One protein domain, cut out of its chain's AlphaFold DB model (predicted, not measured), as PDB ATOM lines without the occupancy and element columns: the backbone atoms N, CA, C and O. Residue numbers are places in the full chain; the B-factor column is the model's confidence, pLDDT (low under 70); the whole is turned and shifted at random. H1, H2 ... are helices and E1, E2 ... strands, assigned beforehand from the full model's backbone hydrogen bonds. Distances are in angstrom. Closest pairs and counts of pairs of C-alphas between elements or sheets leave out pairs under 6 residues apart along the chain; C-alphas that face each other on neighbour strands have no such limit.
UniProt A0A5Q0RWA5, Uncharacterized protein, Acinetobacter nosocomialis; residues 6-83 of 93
ATOM      1  N   HIS A   6     -48.532 -15.096  27.947       95.88
ATOM      2  CA  HIS A   6     -48.418 -16.406  27.309       95.88
ATOM      3  C   HIS A   6     -47.561 -16.347  26.036       95.88
ATOM      4  O   HIS A   6     -46.661 -17.166  25.867       95.88
ATOM      5  N   GLU A   7     -47.782 -15.344  25.178       97.31
ATOM      6  CA  GLU A   7     -46.952 -15.107  23.986       97.31
ATOM      7  C   GLU A   7     -45.571 -14.533  24.334       97.31
ATOM      8  O   GLU A   7     -44.576 -14.907  23.723       97.31
ATOM      9  N   LEU A   8     -45.485 -13.624  25.312       97.50
ATOM     10  CA  LEU A   8     -44.226 -12.969  25.683       97.50
ATOM     11  C   LEU A   8     -43.201 -13.953  26.266       97.50
ATOM     12  O   LEU A   8     -41.998 -13.770  26.067       97.50
ATOM     13  N   PHE A   9     -43.666 -14.963  27.002       97.69
ATOM     14  CA  PHE A   9     -42.805 -15.914  27.706       97.69
ATOM     15  C   PHE A   9     -42.914 -17.356  27.206       97.69
ATOM     16  O   PHE A   9     -42.255 -18.223  27.773       97.69
ATOM     17  N   ASN A  10     -43.685 -17.610  26.143       98.25
ATOM     18  CA  ASN A  10     -43.922 -18.946  25.587       98.25
ATOM     19  C   ASN A  10     -44.375 -19.943  26.666       98.25
ATOM     20  O   ASN A  10     -43.721 -20.957  26.911       98.25
ATOM     21  N   THR A  11     -45.468 -19.631  27.361       98.00
ATOM     22  CA  THR A  11     -45.984 -20.521  28.410       98.00
ATOM     23  C   THR A  11     -46.600 -21.781  27.813       98.00
ATOM     24  O   THR A  11     -47.379 -21.680  26.862       98.00
ATOM     25  N   ILE A  12     -46.322 -22.938  28.407       98.12
ATOM     26  CA  ILE A  12     -46.801 -24.251  27.947       98.12
ATOM     27  C   ILE A  12     -47.793 -24.906  28.909       98.12
ATOM     28  O   ILE A  12     -48.543 -25.785  28.491       98.12
ATOM     29  N   ASN A  13     -47.825 -24.468  30.168       97.25
ATOM     30  CA  ASN A  13     -48.723 -24.992  31.189       97.25
ATOM     31  C   ASN A  13     -49.060 -23.910  32.223       97.25
ATOM     32  O   ASN A  13     -48.361 -22.894  32.318       97.25
ATOM     33  N   HIS A  14     -50.137 -24.110  32.981       96.00
ATOM     34  CA  HIS A  14     -50.447 -23.296  34.149       96.00
ATOM     35  C   HIS A  14     -51.359 -24.017  35.146       96.00
ATOM     36  O   HIS A  14     -52.176 -24.851  34.767       96.00
ATOM     37  N   GLU A  15     -51.256 -23.617  36.410       95.00
ATOM     38  CA  GLU A  15     -52.100 -24.071  37.513       95.00
ATOM     39  C   GLU A  15     -52.760 -22.871  38.205       95.00
ATOM     40  O   GLU A  15     -52.132 -21.825  38.403       95.00
ATOM     41  N   HIS A  16     -54.034 -23.013  38.574       94.50
ATOM     42  CA  HIS A  16     -54.769 -22.009  39.341       94.50
ATOM     43  C   HIS A  16     -54.590 -22.266  40.836       94.50
ATOM     44  O   HIS A  16     -55.011 -23.297  41.352       94.50
ATOM     45  N   ILE A  17     -54.007 -21.301  41.543       94.88
ATOM     46  CA  ILE A  17     -53.785 -21.370  42.988       94.88
ATOM     47  C   ILE A  17     -54.675 -20.342  43.665       94.88
ATOM     48  O   ILE A  17     -54.488 -19.138  43.490       94.88
ATOM     49  N   GLY A  18     -55.627 -20.791  44.476       92.44
ATOM     50  CA  GLY A  18     -56.491 -19.880  45.211       92.44
ATOM     51  C   GLY A  18     -57.789 -20.506  45.679       92.44
ATOM     52  O   GLY A  18     -57.955 -21.723  45.693       92.44
ATOM     53  N   ARG A  19     -58.712 -19.644  46.098       87.88
ATOM     54  CA  ARG A  19     -60.053 -20.039  46.521       87.88
ATOM     55  C   ARG A  19     -61.064 -18.977  46.112       87.88
ATOM     56  O   ARG A  19     -60.825 -17.782  46.279       87.88
ATOM     57  N   GLU A  20     -62.228 -19.434  45.659       83.12
ATOM     58  CA  GLU A  20     -63.342 -18.576  45.242       83.12
ATOM     59  C   GLU A  20     -62.910 -17.590  44.143       83.12
ATOM     60  O   GLU A  20     -62.573 -18.019  43.049       83.12
ATOM     61  N   LEU A  21     -62.933 -16.281  44.414       83.38
ATOM     62  CA  LEU A  21     -62.544 -15.240  43.454       83.38
ATOM     63  C   LEU A  21     -61.105 -14.741  43.657       83.38
ATOM     64  O   LEU A  21     -60.666 -13.848  42.937       83.38
ATOM     65  N   LYS A  22     -60.384 -15.280  44.646       91.00
ATOM     66  CA  LYS A  22     -59.014 -14.886  44.987       91.00
ATOM     67  C   LYS A  22     -58.061 -15.984  44.545       91.00
ATOM     68  O   LYS A  22     -57.757 -16.902  45.309       91.00
ATOM     69  N   GLU A  23     -57.611 -15.876  43.303       93.56
ATOM     70  CA  GLU A  23     -56.676 -16.814  42.689       93.56
ATOM     71  C   GLU A  23     -55.575 -16.116  41.887       93.56
ATOM     72  O   GLU A  23     -55.747 -15.010  41.367       93.56
ATOM     73  N   ILE A  24     -54.448 -16.808  41.783       95.94
ATOM     74  CA  ILE A  24     -53.297 -16.479  40.945       95.94
ATOM     75  C   ILE A  24     -52.999 -17.671  40.034       95.94
ATOM     76  O   ILE A  24     -53.393 -18.799  40.317       95.94
ATOM     77  N   LEU A  25     -52.265 -17.421  38.959       96.44
ATOM     78  CA  LEU A  25     -51.733 -18.455  38.085       96.44
ATOM     79  C   LEU A  25     -50.277 -18.735  38.436       96.44
ATOM     80  O   LEU A  25     -49.487 -17.804  38.589       96.44
ATOM     81  N   VAL A  26     -49.915 -20.009  38.500       98.06
ATOM     82  CA  VAL A  26     -48.531 -20.471  38.390       98.06
ATOM     83  C   VAL A  26     -48.339 -20.922  36.951       98.06
ATOM     84  O   VAL A  26     -48.974 -21.878  36.527       98.06
ATOM     85  N   ALA A  27     -47.520 -20.209  36.182       98.31
ATOM     86  CA  ALA A  27     -47.317 -20.473  34.761       98.31
ATOM     87  C   ALA A  27     -45.927 -21.064  34.493       98.31
ATOM     88  O   ALA A  27     -44.924 -20.551  35.000       98.31
ATOM     89  N   GLU A  28     -45.883 -22.103  33.660       98.56
ATOM     90  CA  GLU A  28     -44.669 -22.762  33.171       98.56
ATOM     91  C   GLU A  28     -44.323 -22.254  31.770       98.56
ATOM     92  O   GLU A  28     -45.167 -22.257  30.871       98.56
ATOM     93  N   CYS A  29     -43.073 -21.851  31.565       98.50
ATOM     94  CA  CYS A  29     -42.509 -21.482  30.270       98.50
ATOM     95  C   CYS A  29     -41.864 -22.690  29.582       98.50
ATOM     96  O   CYS A  29     -41.284 -23.551  30.237       98.50
ATOM     97  N   GLU A  30     -41.861 -22.702  28.246       98.44
ATOM     98  CA  GLU A  30     -41.212 -23.747  27.434       98.44
ATOM     99  C   GLU A  30     -39.720 -23.940  27.770       98.44
ATOM    100  O   GLU A  30     -39.172 -25.030  27.629       98.44
ATOM    101  N   ASP A  31     -39.052 -22.884  28.243       97.50
ATOM    102  CA  ASP A  31     -37.639 -22.912  28.629       97.50
ATOM    103  C   ASP A  31     -37.379 -23.402  30.067       97.50
ATOM    104  O   ASP A  31     -36.242 -23.346  30.540       97.50
ATOM    105  N   GLY A  32     -38.413 -23.892  30.759       97.62
ATOM    106  CA  GLY A  32     -38.340 -24.442  32.114       97.62
ATOM    107  C   GLY A  32     -38.396 -23.398  33.233       97.62
ATOM    108  O   GLY A  32     -38.283 -23.758  34.407       97.62
ATOM    109  N   ARG A  33     -38.552 -22.107  32.907       98.50
ATOM    110  CA  ARG A  33     -38.814 -21.063  33.908       98.50
ATOM    111  C   ARG A  33     -40.279 -21.057  34.325       98.50
ATOM    112  O   ARG A  33     -41.160 -21.370  33.538       98.50
ATOM    113  N   TRP A  34     -40.530 -20.593  35.540       98.75
ATOM    114  CA  TRP A  34     -41.866 -20.455  36.106       98.75
ATOM    115  C   TRP A  34     -42.090 -19.052  36.657       98.75
ATOM    116  O   TRP A  34     -41.134 -18.398  37.079       98.75
ATOM    117  N   PHE A  35     -43.336 -18.589  36.697       98.69
ATOM    118  CA  PHE A  35     -43.696 -17.331  37.354       98.69
ATOM    119  C   PHE A  35     -45.124 -17.352  37.902       98.69
ATOM    120  O   PHE A  35     -45.938 -18.192  37.527       98.69
ATOM    121  N   VAL A  36     -45.416 -16.402  38.793       98.38
ATOM    122  CA  VAL A  36     -46.762 -16.173  39.331       98.38
ATOM    123  C   VAL A  36     -47.415 -14.996  38.617       98.38
ATOM    124  O   VAL A  36     -46.771 -13.964  38.419       98.38
ATOM    125  N   GLU A  37     -48.694 -15.115  38.278       97.94
ATOM    126  CA  GLU A  37     -49.487 -14.075  37.626       97.94
ATOM    127  C   GLU A  37     -50.815 -13.806  38.339       97.94
ATOM    128  O   GLU A  37     -51.527 -14.716  38.756       97.94
ATOM    129  N   ASN A  38     -51.177 -12.528  38.435       95.88
ATOM    130  CA  ASN A  38     -52.510 -12.094  38.824       95.88
ATOM    131  C   ASN A  38     -53.484 -12.306  37.652       95.88
ATOM    132  O   ASN A  38     -53.573 -11.469  36.751       95.88
ATOM    133  N   ASN A  39     -54.203 -13.431  37.669       86.25
ATOM    134  CA  ASN A  39     -55.064 -13.871  36.566       86.25
ATOM    135  C   ASN A  39     -56.127 -12.821  36.191       86.25
ATOM    136  O   ASN A  39     -56.301 -12.443  35.024       86.25
ATOM    137  N   TRP A  40     -56.818 -12.309  37.213       87.56
ATOM    138  CA  TRP A  40     -58.018 -11.484  37.060       87.56
ATOM    139  C   TRP A  40     -57.767  -9.983  37.159       87.56
ATOM    140  O   TRP A  40     -58.705  -9.201  37.010       87.56
ATOM    141  N   GLY A  41     -56.522  -9.569  37.397       90.00
ATOM    142  CA  GLY A  41     -56.221  -8.185  37.744       90.00
ATOM    143  C   GLY A  41     -56.886  -7.774  39.056       90.00
ATOM    144  O   GLY A  41     -57.490  -6.709  39.151       90.00
ATOM    145  N   ASP A  42     -56.825  -8.657  40.050       93.56
ATOM    146  CA  ASP A  42     -57.350  -8.386  41.378       93.56
ATOM    147  C   ASP A  42     -56.453  -7.377  42.104       93.56
ATOM    148  O   ASP A  42     -55.252  -7.612  42.276       93.56
ATOM    149  N   VAL A  43     -57.053  -6.270  42.540       94.44
ATOM    150  CA  VAL A  43     -56.384  -5.148  43.215       94.44
ATOM    151  C   VAL A  43     -55.645  -5.558  44.488       94.44
ATOM    152  O   VAL A  43     -54.656  -4.918  44.841       94.44
ATOM    153  N   ASP A  44     -56.071  -6.640  45.147       94.25
ATOM    154  CA  ASP A  44     -55.419  -7.127  46.366       94.25
ATOM    155  C   ASP A  44     -54.040  -7.744  46.077       94.25
ATOM    156  O   ASP A  44     -53.171  -7.749  46.948       94.25
ATOM    157  N   PHE A  45     -53.810  -8.223  44.848       95.19
ATOM    158  CA  PHE A  45     -52.527  -8.790  44.423       95.19
ATOM    159  C   PHE A  45     -51.640  -7.786  43.671       95.19
ATOM    160  O   PHE A  45     -50.429  -7.972  43.608       95.19
ATOM    161  N   GLU A  46     -52.195  -6.702  43.119       94.62
ATOM    162  CA  GLU A  46     -51.446  -5.743  42.282       94.62
ATOM    163  C   GLU A  46     -50.250  -5.088  42.982       94.62
ATOM    164  O   GLU A  46     -49.279  -4.718  42.326       94.62
ATOM    165  N   GLN A  47     -50.325  -4.929  44.306       90.81
ATOM    166  CA  GLN A  47     -49.277  -4.286  45.109       90.81
ATOM    167  C   GLN A  47     -48.158  -5.252  45.524       90.81
ATOM    168  O   GLN A  47     -47.232  -4.859  46.232       90.81
ATOM    169  N   ILE A  48     -48.254  -6.522  45.134       94.38
ATOM    170  CA  ILE A  48     -47.288  -7.549  45.503       94.38
ATOM    171  C   ILE A  48     -46.145  -7.543  44.492       94.38
ATOM    172  O   ILE A  48     -46.320  -7.850  43.312       94.38
ATOM    173  N   ASP A  49     -44.946  -7.236  44.977       93.44
ATOM    174  CA  ASP A  49     -43.746  -7.262  44.153       93.44
ATOM    175  C   ASP A  49     -43.466  -8.668  43.606       93.44
ATOM    176  O   ASP A  49     -43.604  -9.684  44.289       93.44
ATOM    177  N   GLY A  50     -43.011  -8.733  42.357       94.94
ATOM    178  CA  GLY A  50     -42.527  -9.971  41.748       94.94
ATOM    179  C   GLY A  50     -43.600 -10.903  41.181       94.94
ATOM    180  O   GLY A  50     -43.225 -11.966  40.688       94.94
ATOM    181  N   ILE A  51     -44.884 -10.527  41.183       96.94
ATOM    182  CA  ILE A  51     -45.914 -11.220  40.389       96.94
ATOM    183  C   ILE A  51     -46.216 -10.460  39.090       96.94
ATOM    184  O   ILE A  51     -46.073  -9.239  39.008       96.94
ATOM    185  N   SER A  52     -46.640 -11.187  38.060       97.75
ATOM    186  CA  SER A  52     -47.033 -10.620  36.771       97.75
ATOM    187  C   SER A  52     -48.398  -9.947  36.907       97.75
ATOM    188  O   SER A  52     -49.352 -10.564  37.379       97.75
ATOM    189  N   ASN A  53     -48.500  -8.691  36.469       97.19
ATOM    190  CA  ASN A  53     -49.757  -7.947  36.364       97.19
ATOM    191  C   ASN A  53     -49.917  -7.442  34.918       97.19
ATOM    192  O   ASN A  53     -49.581  -6.291  34.621       97.19
ATOM    193  N   PRO A  54     -50.380  -8.287  33.976       95.75
ATOM    194  CA  PRO A  54     -50.353  -7.967  32.545       95.75
ATOM    195  C   PRO A  54     -51.252  -6.796  32.143       95.75
ATOM    196  O   PRO A  54     -51.118  -6.248  31.048       95.75
ATOM    197  N   HIS A  55     -52.210  -6.429  32.995       94.06
ATOM    198  CA  HIS A  55     -53.119  -5.304  32.791       94.06
ATOM    199  C   HIS A  55     -52.523  -3.951  33.203       94.06
ATOM    200  O   HIS A  55     -53.051  -2.922  32.779       94.06
ATOM    201  N   ILE A  56     -51.429  -3.932  33.975       94.50
ATOM    202  CA  ILE A  56     -50.759  -2.706  34.430       94.50
ATOM    203  C   ILE A  56     -49.720  -2.249  33.396       94.50
ATOM    204  O   ILE A  56     -48.995  -3.051  32.807       94.50
ATOM    205  N   SER A  57     -49.651  -0.932  33.166       92.75
ATOM    206  CA  SER A  57     -48.708  -0.301  32.237       92.75
ATOM    207  C   SER A  57     -47.865   0.769  32.950       92.75
ATOM    208  O   SER A  57     -48.444   1.597  33.655       92.75
ATOM    209  N   PRO A  58     -46.530   0.815  32.754       93.00
ATOM    210  CA  PRO A  58     -45.733  -0.100  31.934       93.00
ATOM    211  C   PRO A  58     -45.705  -1.517  32.518       93.00
ATOM    212  O   PRO A  58     -45.770  -1.695  33.731       93.00
ATOM    213  N   TYR A  59     -45.610  -2.516  31.640       95.19
ATOM    214  CA  TYR A  59     -45.492  -3.901  32.077       95.19
ATOM    215  C   TYR A  59     -44.127  -4.132  32.728       95.19
ATOM    216  O   TYR A  59     -43.097  -3.726  32.184       95.19
ATOM    217  N   ILE A  60     -44.135  -4.788  33.884       95.62
ATOM    218  CA  ILE A  60     -42.943  -5.145  34.648       95.62
ATOM    219  C   ILE A  60     -42.868  -6.668  34.678       95.62
ATOM    220  O   ILE A  60     -43.852  -7.335  34.995       95.62
ATOM    221  N   ASN A  61     -41.698  -7.212  34.338       97.06
ATOM    222  CA  ASN A  61     -41.497  -8.656  34.356       97.06
ATOM    223  C   ASN A  61     -41.637  -9.209  35.785       97.06
ATOM    224  O   ASN A  61     -41.124  -8.593  36.725       97.06
ATOM    225  N   PRO A  62     -42.264 -10.386  35.949       97.88
ATOM    226  CA  PRO A  62     -42.351 -11.052  37.237       97.88
ATOM    227  C   PRO A  62     -40.990 -11.597  37.675       97.88
ATOM    228  O   PRO A  62     -40.025 -11.675  36.906       97.88
ATOM    229  N   LYS A  63     -40.938 -12.052  38.925       98.25
ATOM    230  CA  LYS A  63     -39.869 -12.926  39.389       98.25
ATOM    231  C   LYS A  63     -40.013 -14.289  38.709       98.25
ATOM    232  O   LYS A  63     -41.079 -14.899  38.765       98.25
ATOM    233  N   PHE A  64     -38.919 -14.770  38.122       98.62
ATOM    234  CA  PHE A  64     -38.838 -16.119  37.570       98.62
ATOM    235  C   PHE A  64     -38.222 -17.100  38.568       98.62
ATOM    236  O   PHE A  64     -37.338 -16.744  39.352       98.62
ATOM    237  N   PHE A  65     -38.673 -18.344  38.487       98.62
ATOM    238  CA  PHE A  65     -38.202 -19.490  39.255       98.62
ATOM    239  C   PHE A  65     -37.740 -20.590  38.295       98.62
ATOM    240  O   PHE A  65     -38.200 -20.651  37.158       98.62
ATOM    241  N   ASN A  66     -36.823 -21.448  38.743       98.06
ATOM    242  CA  ASN A  66     -36.226 -22.501  37.907       98.06
ATOM    243  C   ASN A  66     -36.824 -23.893  38.167       98.06
ATOM    244  O   ASN A  66     -36.333 -24.876  37.620       98.06
ATOM    245  N   ASN A  67     -37.797 -23.998  39.071       97.31
ATOM    246  CA  ASN A  67     -38.468 -25.245  39.409       97.31
ATOM    247  C   ASN A  67     -39.868 -24.965  39.971       97.31
ATOM    248  O   ASN A  67     -40.142 -23.864  40.462       97.31
ATOM    249  N   GLU A  68     -40.711 -25.990  39.892       96.94
ATOM    250  CA  GLU A  68     -42.107 -25.984  40.324       96.94
ATOM    251  C   GLU A  68     -42.250 -25.781  41.842       96.94
ATOM    252  O   GLU A  68     -43.033 -24.946  42.287       96.94
ATOM    253  N   ASP A  69     -41.444 -26.470  42.656       96.75
ATOM    254  CA  ASP A  69     -41.547 -26.403  44.120       96.75
ATOM    255  C   ASP A  69     -41.364 -24.972  44.658       96.75
ATOM    256  O   ASP A  69     -42.141 -24.509  45.501       96.75
ATOM    257  N   ASP A  70     -40.374 -24.237  44.141       98.12
ATOM    258  CA  ASP A  70     -40.081 -22.866  44.562       98.12
ATOM    259  C   ASP A  70     -41.174 -21.878  44.126       98.12
ATOM    260  O   ASP A  70     -41.549 -20.993  44.906       98.12
ATOM    261  N   VAL A  71     -41.697 -22.006  42.897       98.31
ATOM    262  CA  VAL A  71     -42.789 -21.134  42.430       98.31
ATOM    263  C   VAL A  71     -44.084 -21.440  43.175       98.31
ATOM    264  O   VAL A  71     -44.803 -20.509  43.530       98.31
ATOM    265  N   MET A  72     -44.348 -22.706  43.505       97.56
ATOM    266  CA  MET A  72     -45.528 -23.119  44.262       97.56
ATOM    267  C   MET A  72     -45.473 -22.622  45.703       97.56
ATOM    268  O   MET A  72     -46.442 -22.047  46.205       97.56
ATOM    269  N   ALA A  73     -44.325 -22.762  46.371       96.75
ATOM    270  CA  ALA A  73     -44.124 -22.197  47.703       96.75
ATOM    271  C   ALA A  73     -44.314 -20.671  47.696       96.75
ATOM    272  O   ALA A  73     -44.948 -20.114  48.601       96.75
ATOM    273  N   TYR A  74     -43.816 -19.996  46.655       97.62
ATOM    274  CA  TYR A  74     -44.023 -18.565  46.477       97.62
ATOM    275  C   TYR A  74     -45.497 -18.215  46.248       97.62
ATOM    276  O   TYR A  74     -46.020 -17.355  46.955       97.62
ATOM    277  N   ALA A  75     -46.190 -18.911  45.348       97.44
ATOM    278  CA  ALA A  75     -47.606 -18.713  45.048       97.44
ATOM    279  C   ALA A  75     -48.481 -18.851  46.303       97.44
ATOM    280  O   ALA A  75     -49.278 -17.964  46.611       97.44
ATOM    281  N   ILE A  76     -48.262 -19.897  47.103       96.25
ATOM    282  CA  ILE A  76     -48.952 -20.086  48.387       96.25
ATOM    283  C   ILE A  76     -48.675 -18.911  49.334       96.25
ATOM    284  O   ILE A  76     -49.590 -18.435  50.008       96.25
ATOM    285  N   SER A  77     -47.431 -18.419  49.389       96.50
ATOM    286  CA  SER A  77     -47.091 -17.257  50.217       96.50
ATOM    287  C   SER A  77     -47.823 -15.988  49.766       96.50
ATOM    288  O   SER A  77     -48.291 -15.242  50.623       96.50
ATOM    289  N   ILE A  78     -48.000 -15.796  48.451       96.75
ATOM    290  CA  ILE A  78     -48.762 -14.685  47.872       96.75
ATOM    291  C   ILE A  78     -50.238 -14.802  48.235       96.75
ATOM    292  O   ILE A  78     -50.791 -13.863  48.805       96.75
ATOM    293  N   ILE A  79     -50.868 -15.955  48.000       95.88
ATOM    294  CA  ILE A  79     -52.282 -16.153  48.348       95.88
ATOM    295  C   ILE A  79     -52.519 -15.931  49.840       95.88
ATOM    296  O   ILE A  79     -53.499 -15.290  50.210       95.88
ATOM    297  N   ARG A  80     -51.597 -16.362  50.706       95.81
ATOM    298  CA  ARG A  80     -51.701 -16.155  52.159       95.81
ATOM    299  C   ARG A  80     -51.631 -14.697  52.604       95.81
ATOM    300  O   ARG A  80     -52.050 -14.401  53.720       95.81
ATOM    301  N   THR A  81     -51.167 -13.778  51.758       94.94
ATOM    302  CA  THR A  81     -51.261 -12.339  52.060       94.94
ATOM    303  C   THR A  81     -52.702 -11.823  52.008       94.94
ATOM    304  O   THR A  81     -53.032 -10.883  52.726       94.94
ATOM    305  N   VAL A  82     -53.570 -12.475  51.222       93.56
ATOM    306  CA  VAL A  82     -54.983 -12.100  51.028       93.56
ATOM    307  C   VAL A  82     -55.931 -13.065  51.749       93.56
ATOM    308  O   VAL A  82     -56.926 -12.642  52.334       93.56
ATOM    309  N   ILE A  83     -55.604 -14.360  51.771       93.69
ATOM    310  CA  ILE A  83     -56.334 -15.424  52.470       93.69
ATOM    311  C   ILE A  83     -55.393 -16.078  53.501       93.69
ATOM    312  O   ILE A  83     -54.771 -17.100  53.205       93.69
TER     313      ILE A  83
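AT A GLANCE: This is residues 6 to 83 of the 93 residues of an uncharacterized protein of Acinetobacter nosocomialis (UniProt A0A5Q0RWA5). A three-stranded antiparallel sheet, E1 to E3, has one long helix, H3, laid along one face, while the short helix H1 lies over the opposite face. A long loop, residues 47 to 67, leads from the short helix H2 to H3, and its turn near Pro 58 reaches away from H3. The printed part has 78 residues, with three named helices and three named strands in the order H1, E1, E2, E3, H2, H3; the sheet order is E1, E2, E3, and the class is mixed, helices and strands. The whole is compact and rounded, with a radius of gyration of the C-alphas of 11.5 A and spans of 31 by 29 by 19 A.

IN THESE COORDINATES: H1, residues 6 to 9, begins at C-alpha 6 at (-48.418, -16.406, 27.309). E1, residues 11 to 19, is 22.9 A from first to last C-alpha, and E2, residues 22 to 29, is 23.1 A. E3, residues 34 to 37, is 10.1 A long; its C-alpha 34 is at (-41.866, -20.455, 36.106). H2 has residues 43 to 46 and is 5.1 A long. H3, residues 68 to 82, is 21.8 A long and ends at C-alpha 82 at (-54.983, -12.100, 51.028).

HOW THE PARTS SIT: The strands form a meander, each the antiparallel neighbour of the one before, with E1 and E3 as edge strands. E1 and E2 are a hairpin at 161 degrees, with N 15 and O 26 at 2.9 A, within hydrogen-bond range. E2 and E3 are a hairpin at 151 degrees, with N 25 and O 37 at 2.8 A. H3 is on the sheet at a height of 8.3 A, over E2, and runs along the strands, at 18 degrees to E2 on the local plane; this makes two layers, a helix on one face of a sheet. The closest C-alphas of E3 and H3 are those of Val 36 and Ala 75, 6.3 A apart. H1 is on the opposite face, over E2, at a height of 8.8 A, and H1 and H3 are apart. H2 only grazes the sheet with residues 44 to 46. H2 and H3 only just touch, with 3 pairs of C-alphas within 8 A, the closest being those of Asp 44 and Val 82 at 6.8 A; H3 does so with residues 78 to 82 alone. In H3, 10 of 11 O i to N i+4 pairs are within hydrogen-bond range, while H1 and H2 are too short for such a pair.

THE WHOLE: The C-alphas of Asp 31 and Ile 83, the two farthest apart, are 31.2 A from each other. The printed part has no cut. The link from H2 to H3, with 21 residues, is long; the other links are tight. The mean pLDDT of the printed part is 95.5, and no printed residue is under 70.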